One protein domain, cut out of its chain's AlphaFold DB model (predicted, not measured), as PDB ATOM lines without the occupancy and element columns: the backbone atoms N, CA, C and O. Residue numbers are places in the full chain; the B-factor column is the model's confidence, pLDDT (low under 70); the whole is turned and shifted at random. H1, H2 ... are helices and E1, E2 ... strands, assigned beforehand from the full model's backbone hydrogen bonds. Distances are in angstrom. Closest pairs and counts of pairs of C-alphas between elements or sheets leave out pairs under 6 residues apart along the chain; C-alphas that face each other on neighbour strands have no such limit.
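This is residues 65 to 129 of the 129 residues of an uncharacterized protein of Crenarchaeota archaeon (UniProt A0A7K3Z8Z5). A small three-stranded antiparallel sheet is covered on one face by a helix, H1, in two layers, and a second helix, H2, follows from the end of E3, its residues 118 to 126 sticking out with the tail to 129 as a free arm that adds to the length. The printed part has 65 residues, with E1, E2, H1, E3 and H2 along the chain, sheet order E2, E1, E3, and a mixed class of helices and strands. The whole is loose, with a radius of gyration of the C-alphas of 14.3 A, and flat, spanning 47 by 27 by 11 A.

The inner strand E1, residues 69 to 73, is antiparallel to the edge strand E3, residues 107 to 112, at 159 degrees, with N 71 and O 110 2.9 A apart, within hydrogen-bond range. On its other side E1 forms a hairpin with E2, residues 83 to 86, antiparallel at 148 degrees, with N 84 and O 72 at 2.8 A. H1, residues 91 to 102, is on the sheet at a height over the sheet of 10.0 A, from a local plane fitted to just 6 C-alphas. It lies over E1 and E3 and runs along the strands, at 23 degrees to E1 on the local plane. The closest C-alphas of H1 and E3 are those of Ile 101 and Val 107, 5.7 A apart. E2, H1 and E3 form a split strand-helix-strand unit, two strands running the same way with E1 between them, and its crossover is right-handed. H2, residues 114 to 126, is not on the sheet and is apart from H1. In H1 and H2 every O i to N i+4 pair is within hydrogen-bond range.

E1 begins at C-alpha 69 (173.077, 327.038, 281.723) and is 13.2 A long, E2 9.6 A and E3 15.4 A. H1 measures 16.1 A. H2 measures 18.9 A and ends at C-alpha 126 (163.640, 322.528, 261.713).

The C-alphas of Leu 103 and Asn 129, the two farthest apart, are 47.5 A apart. The printed part has no cut and no long link. Residues 76 to 81 and 120 to 129 have pLDDT under 70.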
ATOM      1  N   LEU A  65     173.403 335.644 283.370       94.62
ATOM      2  CA  LEU A  65     172.012 336.027 283.574       94.62
ATOM      3  C   LEU A  65     171.175 334.811 283.990       94.62
ATOM      4  O   LEU A  65     171.557 333.673 283.711       94.62
ATOM      5  N   PRO A  66     170.014 335.032 284.633       95.19
ATOM      6  CA  PRO A  66     169.033 333.973 284.805       95.19
ATOM      7  C   PRO A  66     168.694 333.317 283.464       95.19
ATOM      8  O   PRO A  66     168.684 333.978 282.421       95.19
ATOM      9  N   MET A  67     168.383 332.025 283.520       94.50
ATOM     10  CA  MET A  67     168.160 331.117 282.391       94.50
ATOM     11  C   MET A  67     169.415 330.712 281.603       94.50
ATOM     12  O   MET A  67     169.304 329.888 280.695       94.50
ATOM     13  N   ASP A  68     170.606 331.213 281.943       93.94
ATOM     14  CA  ASP A  68     171.846 330.651 281.409       93.94
ATOM     15  C   ASP A  68     172.132 329.280 282.043       93.94
ATOM     16  O   ASP A  68     171.964 329.074 283.244       93.94
ATOM     17  N   LEU A  69     172.621 328.335 281.244       94.50
ATOM     18  CA  LEU A  69     173.077 327.038 281.723       94.50
ATOM     19  C   LEU A  69     174.530 327.129 282.193       94.50
ATOM     20  O   LEU A  69     175.444 327.344 281.400       94.50
ATOM     21  N   MET A  70     174.744 326.899 283.481       95.44
ATOM     22  CA  MET A  70     176.050 326.855 284.129       95.44
ATOM     23  C   MET A  70     176.492 325.402 284.328       95.44
ATOM     24  O   MET A  70     175.738 324.582 284.851       95.44
ATOM     25  N   TYR A  71     177.732 325.083 283.965       94.12
ATOM     26  CA  TYR A  71     178.375 323.809 284.288       94.12
ATOM     27  C   TYR A  71     179.248 323.999 285.521       94.12
ATOM     28  O   TYR A  71     180.268 324.692 285.464       94.12
ATOM     29  N   ILE A  72     178.833 323.408 286.638       92.50
ATOM     30  CA  ILE A  72     179.426 323.658 287.950       92.50
ATOM     31  C   ILE A  72     180.048 322.376 288.479       92.50
ATOM     32  O   ILE A  72     179.375 321.359 288.603       92.50
ATOM     33  N   ASP A  73     181.329 322.433 288.804       91.00
ATOM     34  CA  ASP A  73     182.023 321.384 289.539       91.00
ATOM     35  C   ASP A  73     181.817 321.616 291.039       91.00
ATOM     36  O   ASP A  73     182.177 322.672 291.561       91.00
ATOM     37  N   ILE A  74     181.180 320.651 291.705       85.00
ATOM     38  CA  ILE A  74     180.825 320.719 293.132       85.00
ATOM     39  C   ILE A  74     181.778 319.913 294.020       85.00
ATOM     40  O   ILE A  74     181.446 319.616 295.169       85.00
ATOM     41  N   SER A  75     182.928 319.483 293.496       75.81
ATOM     42  CA  SER A  75     183.858 318.703 294.301       75.81
ATOM     43  C   SER A  75     184.666 319.575 295.260       75.81
ATOM     44  O   SER A  75     185.290 320.540 294.823       75.81
ATOM     45  N   PRO A  76     184.754 319.176 296.541       61.94
ATOM     46  CA  PRO A  76     185.441 319.953 297.572       61.94
ATOM     47  C   PRO A  76     186.964 320.077 297.361       61.94
ATOM     48  O   PRO A  76     187.594 320.935 297.973       61.94
ATOM     49  N   ASP A  77     187.557 319.267 296.470       64.50
ATOM     50  CA  ASP A  77     189.010 319.042 296.458       64.50
ATOM     51  C   ASP A  77     189.690 319.363 295.109       64.50
ATOM     52  O   ASP A  77     190.874 319.087 294.932       64.50
ATOM     53  N   ASN A  78     188.972 319.917 294.121       56.94
ATOM     54  CA  ASN A  78     189.505 320.229 292.778       56.94
ATOM     55  C   ASN A  78     190.124 319.027 292.006       56.94
ATOM     56  O   ASN A  78     190.767 319.211 290.971       56.94
ATOM     57  N   CYS A  79     189.907 317.787 292.463       59.66
ATOM     58  CA  CYS A  79     190.461 316.548 291.896       59.66
ATOM     59  C   CYS A  79     189.709 315.997 290.661       59.66
ATOM     60  O   CYS A  79     189.805 314.806 290.371       59.66
ATOM     61  N   GLY A  80     188.984 316.840 289.916       58.44
ATOM     62  CA  GLY A  80     188.197 316.422 288.745       58.44
ATOM     63  C   GLY A  80     186.806 315.924 289.129       58.44
ATOM     64  O   GLY A  80     186.499 314.742 289.002       58.44
ATOM     65  N   GLY A  81     185.989 316.836 289.650       66.56
ATOM     66  CA  GLY A  81     184.730 316.505 290.288       66.56
ATOM     67  C   GLY A  81     183.545 316.205 289.387       66.56
ATOM     68  O   GLY A  81     183.637 316.132 288.160       66.56
ATOM     69  N   ILE A  82     182.389 316.040 290.034       80.81
ATOM     70  CA  ILE A  82     181.100 315.895 289.356       80.81
ATOM     71  C   ILE A  82     180.698 317.269 288.820       80.81
ATOM     72  O   ILE A  82     180.354 318.169 289.588       80.81
ATOM     73  N   VAL A  83     180.710 317.413 287.495       88.94
ATOM     74  CA  VAL A  83     180.180 318.600 286.821       88.94
ATOM     75  C   VAL A  83     178.670 318.450 286.680       88.94
ATOM     76  O   VAL A  83     178.188 317.576 285.958       88.94
ATOM     77  N   VAL A  84     177.922 319.310 287.366       90.94
ATOM     78  CA  VAL A  84     176.460 319.351 287.311       90.94
ATOM     79  C   VAL A  84     175.976 320.557 286.501       90.94
ATOM     80  O   VAL A  84     176.432 321.680 286.737       90.94
ATOM     81  N   PRO A  85     175.046 320.362 285.549       94.00
ATOM     82  CA  PRO A  85     174.357 321.467 284.896       94.00
ATOM     83  C   PRO A  85     173.386 322.148 285.875       94.00
ATOM     84  O   PRO A  85     172.656 321.475 286.605       94.00
ATOM     85  N   ARG A  86     173.353 323.483 285.883       94.00
ATOM     86  CA  ARG A  86     172.432 324.307 286.679       94.00
ATOM     87  C   ARG A  86     171.890 325.454 285.832       94.00
ATOM     88  O   ARG A  86     172.666 326.125 285.165       94.00
ATOM     89  N   ILE A  87     170.582 325.685 285.885       96.12
ATOM     90  CA  ILE A  87     169.921 326.828 285.246       96.12
ATOM     91  C   ILE A  87     169.221 327.603 286.369       96.12
ATOM     92  O   ILE A  87     168.210 327.110 286.865       96.12
ATOM     93  N   PRO A  88     169.765 328.738 286.843       95.75
ATOM     94  CA  PRO A  88     169.061 329.580 287.799       95.75
ATOM     95  C   PRO A  88     167.922 330.306 287.084       95.75
ATOM     96  O   PRO A  88     168.154 331.001 286.097       95.75
ATOM     97  N   GLU A  89     166.697 330.171 287.576       95.56
ATOM     98  CA  GLU A  89     165.520 330.801 286.965       95.56
ATOM     99  C   GLU A  89     165.358 332.252 287.434       95.56
ATOM    100  O   GLU A  89     164.780 333.089 286.737       95.56
ATOM    101  N   THR A  90     165.913 332.578 288.606       97.00
ATOM    102  CA  THR A  90     165.826 333.913 289.209       97.00
ATOM    103  C   THR A  90     167.197 334.509 289.521       97.00
ATOM    104  O   THR A  90     168.195 333.805 289.674       97.00
ATOM    105  N   TYR A  91     167.247 335.836 289.679       95.62
ATOM    106  CA  TYR A  91     168.462 336.523 290.135       95.62
ATOM    107  C   TYR A  91     168.895 336.085 291.538       95.62
ATOM    108  O   TYR A  91     170.087 335.955 291.781       95.62
ATOM    109  N   CYS A  92     167.948 335.801 292.437       97.56
ATOM    110  CA  CYS A  92     168.254 335.334 293.791       97.56
ATOM    111  C   CYS A  92     168.985 333.982 293.765       97.56
ATOM    112  O   CYS A  92     170.008 333.809 294.425       97.56
ATOM    113  N   GLU A  93     168.505 333.036 292.955       97.31
ATOM    114  CA  GLU A  93     169.168 331.739 292.769       97.31
ATOM    115  C   GLU A  93     170.551 331.895 292.131       97.31
ATOM    116  O   GLU A  93     171.516 331.276 292.578       97.31
ATOM    117  N   LEU A  94     170.663 332.754 291.113       97.00
ATOM    118  CA  LEU A  94     171.938 333.051 290.471       97.00
ATOM    119  C   LEU A  94     172.950 333.629 291.474       97.00
ATOM    120  O   LEU A  94     174.093 333.176 291.521       97.00
ATOM    121  N   GLU A  95     172.538 334.592 292.301       96.94
ATOM    122  CA  GLU A  95     173.383 335.190 293.338       96.94
ATOM    123  C   GLU A  95     173.864 334.154 294.355       96.94
ATOM    124  O   GLU A  95     175.043 334.148 294.713       96.94
ATOM    125  N   GLN A  96     172.988 333.244 294.789       96.75
ATOM    126  CA  GLN A  96     173.363 332.153 295.691       96.75
ATOM    127  C   GLN A  96     174.442 331.262 295.070       96.75
ATOM    128  O   GLN A  96     175.467 331.010 295.699       96.75
ATOM    129  N   ILE A  97     174.262 330.846 293.815       94.69
ATOM    130  CA  ILE A  97     175.239 330.012 293.103       94.69
ATOM    131  C   ILE A  97     176.583 330.738 292.949       94.69
ATOM    132  O   ILE A  97     177.635 330.154 293.209       94.69
ATOM    133  N   ILE A  98     176.564 332.012 292.547       95.25
ATOM    134  CA  ILE A  98     177.780 332.824 292.405       95.25
ATOM    135  C   ILE A  98     178.499 332.969 293.752       95.25
ATOM    136  O   ILE A  98     179.729 332.912 293.793       95.25
ATOM    137  N   ASN A  99     177.765 333.133 294.853       95.62
ATOM    138  CA  ASN A  99     178.356 333.218 296.186       95.62
ATOM    139  C   ASN A  99     179.070 331.919 296.574       95.62
ATOM    140  O   ASN A  99     180.204 331.983 297.040       95.62
ATOM    141  N   GLU A 100     178.482 330.755 296.307       93.75
ATOM    142  CA  GLU A 100     179.138 329.462 296.548       93.75
ATOM    143  C   GLU A 100     180.421 329.289 295.714       93.75
ATOM    144  O   GLU A 100     181.428 328.782 296.214       93.75
ATOM    145  N   ILE A 101     180.434 329.778 294.466       92.75
ATOM    146  CA  ILE A 101     181.649 329.796 293.632       92.75
ATOM    147  C   ILE A 101     182.709 330.729 294.237       92.75
ATOM    148  O   ILE A 101     183.880 330.363 294.335       92.75
ATOM    149  N   LYS A 102     182.319 331.928 294.688       92.06
ATOM    150  CA  LYS A 102     183.234 332.893 295.327       92.06
ATOM    151  C   LYS A 102     183.807 332.382 296.649       92.06
ATOM    152  O   LYS A 102     184.948 332.705 296.971       92.06
ATOM    153  N   LEU A 103     183.037 331.593 297.397       91.88
ATOM    154  CA  LEU A 103     183.483 330.925 298.623       91.88
ATOM    155  C   LEU A 103     184.416 329.736 298.347       91.88
ATOM    156  O   LEU A 103     185.035 329.227 299.277       91.88
ATOM    157  N   GLY A 104     184.543 329.312 297.085       88.75
ATOM    158  CA  GLY A 104     185.370 328.177 296.681       88.75
ATOM    159  C   GLY A 104     184.705 326.818 296.891       88.75
ATOM    160  O   GLY A 104     185.361 325.800 296.694       88.75
ATOM    161  N   ASN A 105     183.418 326.786 297.251       88.75
ATOM    162  CA  ASN A 105     182.664 325.540 297.385       88.75
ATOM    163  C   ASN A 105     182.389 324.914 296.013       88.75
ATOM    164  O   ASN A 105     182.309 323.693 295.899       88.75
ATOM    165  N   TYR A 106     182.272 325.754 294.979       90.88
ATOM    166  CA  TYR A 106     182.021 325.368 293.594       90.88
ATOM    167  C   TYR A 106     183.057 325.964 292.638       90.88
ATOM    168  O   TYR A 106     183.607 327.037 292.878       90.88
ATOM    169  N   VAL A 107     183.251 325.317 291.488       90.50
ATOM    170  CA  VAL A 107     184.065 325.844 290.386       90.50
ATOM    171  C   VAL A 107     183.234 325.910 289.110       90.50
ATOM    172  O   VAL A 107     182.741 324.898 288.613       90.50
ATOM    173  N   LEU A 108     183.112 327.106 288.536       92.38
ATOM    174  CA  LEU A 108     182.483 327.297 287.231       92.38
ATOM    175  C   LEU A 108     183.385 326.732 286.124       92.38
ATOM    176  O   LEU A 108     184.518 327.178 285.957       92.38
ATOM    177  N   LYS A 109     182.884 325.755 285.360       91.56
ATOM    178  CA  LYS A 109     183.612 325.111 284.252       91.56
ATOM    179  C   LYS A 109     183.168 325.591 282.874       91.56
ATOM    180  O   LYS A 109     183.932 325.473 281.923       91.56
ATOM    181  N   GLY A 110     181.953 326.118 282.753       91.19
ATOM    182  CA  GLY A 110     181.430 326.612 281.484       91.19
ATOM    183  C   GLY A 110     180.045 327.228 281.617       91.19
ATOM    184  O   GLY A 110     179.353 327.011 282.615       91.19
ATOM    185  N   ILE A 111     179.652 327.990 280.600       93.94
ATOM    186  CA  ILE A 111     178.348 328.650 280.498       93.94
ATOM    187  C   ILE A 111     177.825 328.460 279.073       93.94
ATOM    188  O   ILE A 111     178.589 328.554 278.112       93.94
ATOM    189  N   VAL A 112     176.526 328.220 278.938       91.50
ATOM    190  CA  VAL A 112     175.783 328.351 277.684       91.50
ATOM    191  C   VAL A 112     174.639 329.312 277.961       91.50
ATOM    192  O   VAL A 112     173.791 329.024 278.803       91.50
ATOM    193  N   THR A 113     174.621 330.464 277.297       91.44
ATOM    194  CA  THR A 113     173.590 331.465 277.551       91.44
ATOM    195  C   THR A 113     172.218 331.000 277.080       91.44
ATOM    196  O   THR A 113     172.102 330.152 276.188       91.44
ATOM    197  N   LYS A 114     171.158 331.568 277.660       88.81
ATOM    198  CA  LYS A 114     169.774 331.257 277.267       88.81
ATOM    199  C   LYS A 114     169.532 331.441 275.765       88.81
ATOM    200  O   LYS A 114     168.845 330.629 275.153       88.81
ATOM    201  N   GLU A 115     170.135 332.459 275.155       85.31
ATOM    202  CA  GLU A 115     170.004 332.742 273.725       85.31
ATOM    203  C   GLU A 115     170.617 331.602 272.894       85.31
ATOM    204  O   GLU A 115     169.989 331.103 271.959       85.31
ATOM    205  N   GLN A 116     171.792 331.105 273.307       81.88
ATOM    206  CA  GLN A 116     172.449 329.951 272.683       81.88
ATOM    207  C   GLN A 116     171.632 328.657 272.848       81.88
ATOM    208  O   GLN A 116     171.643 327.800 271.962       81.88
ATOM    209  N   LEU A 117     170.940 328.484 273.981       82.75
ATOM    210  CA  LEU A 117     170.052 327.337 274.211       82.75
ATOM    211  C   LEU A 117     168.837 327.383 273.283       82.75
ATOM    212  O   LEU A 117     168.525 326.383 272.636       82.75
ATOM    213  N   MET A 118     168.184 328.544 273.188       80.75
ATOM    214  CA  MET A 118     167.002 328.730 272.347       80.75
ATOM    215  C   MET A 118     167.318 328.475 270.870       80.75
ATOM    216  O   MET A 118     166.579 327.749 270.211       80.75
ATOM    217  N   GLU A 119     168.437 328.986 270.351       74.31
ATOM    218  CA  GLU A 119     168.832 328.757 268.953       74.31
ATOM    219  C   GLU A 119     169.021 327.262 268.637       74.31
ATOM    220  O   GLU A 119     168.581 326.773 267.592       74.31
ATOM    221  N   LYS A 120     169.644 326.509 269.554       68.25
ATOM    222  CA  LYS A 120     169.829 325.061 269.387       68.25
ATOM    223  C   LYS A 120     168.500 324.312 269.344       68.25
ATOM    224  O   LYS A 120     168.381 323.377 268.559       68.25
ATOM    225  N   MET A 121     167.513 324.720 270.139       61.47
ATOM    226  CA  MET A 121     166.178 324.112 270.108       61.47
ATOM    227  C   MET A 121     165.482 324.340 268.760       61.47
ATOM    228  O   MET A 121     164.975 323.385 268.177       61.47
ATOM    229  N   TYR A 122     165.544 325.559 268.213       58.78
ATOM    230  CA  TYR A 122     164.950 325.864 266.906       58.78
ATOM    231  C   TYR A 122     165.575 325.063 265.753       58.78
ATOM    232  O   TYR A 122     164.856 324.638 264.849       58.78
ATOM    233  N   LYS A 123     166.892 324.808 265.778       58.91
ATOM    234  CA  LYS A 123     167.546 323.966 264.755       58.91
ATOM    235  C   LYS A 123     167.022 322.528 264.779       58.91
ATOM    236  O   LYS A 123     166.691 321.998 263.722       58.91
ATOM    237  N   VAL A 124     166.867 321.940 265.967       59.06
ATOM    238  CA  VAL A 124     166.342 320.571 266.120       59.06
ATOM    239  C   VAL A 124     164.915 320.456 265.580       59.06
ATOM    240  O   VAL A 124     164.601 319.486 264.902       59.06
ATOM    241  N   GLU A 125     164.056 321.448 265.813       56.97
ATOM    242  CA  GLU A 125     162.682 321.429 265.287       56.97
ATOM    243  C   GLU A 125     162.619 321.598 263.758       56.97
ATOM    244  O   GLU A 125     161.736 321.036 263.107       56.97
ATOM    245  N   SER A 126     163.565 322.335 263.168       58.25
ATOM    246  CA  SER A 126     163.640 322.528 261.713       58.25
ATOM    247  C   SER A 126     164.156 321.308 260.941       58.25
ATOM    248  O   SER A 126     163.851 321.174 259.763       58.25
ATOM    249  N   GLU A 127     164.904 320.413 261.592       55.16
ATOM    250  CA  GLU A 127     165.439 319.178 260.988       55.16
ATOM    251  C   GLU A 127     164.452 317.996 261.052       55.16
ATOM    252  O   GLU A 127     164.714 316.935 260.483       55.16
ATOM    253  N   VAL A 128     163.322 318.159 261.747       54.12
ATOM    254  CA  VAL A 128     162.297 317.117 261.953       54.12
ATOM    255  C   VAL A 128     161.068 317.314 261.039       54.12
ATOM    256  O   VAL A 128     160.141 316.505 261.074       54.12
ATOM    257  N   ASN A 129     161.071 318.337 260.174       45.84
ATOM    258  CA  ASN A 129     160.030 318.606 259.167       45.84
ATOM    259  C   ASN A 129     160.564 318.472 257.736       45.84
ATOM    260  O   ASN A 129     159.739 318.159 256.846       45.84
TER     261      ASN A 129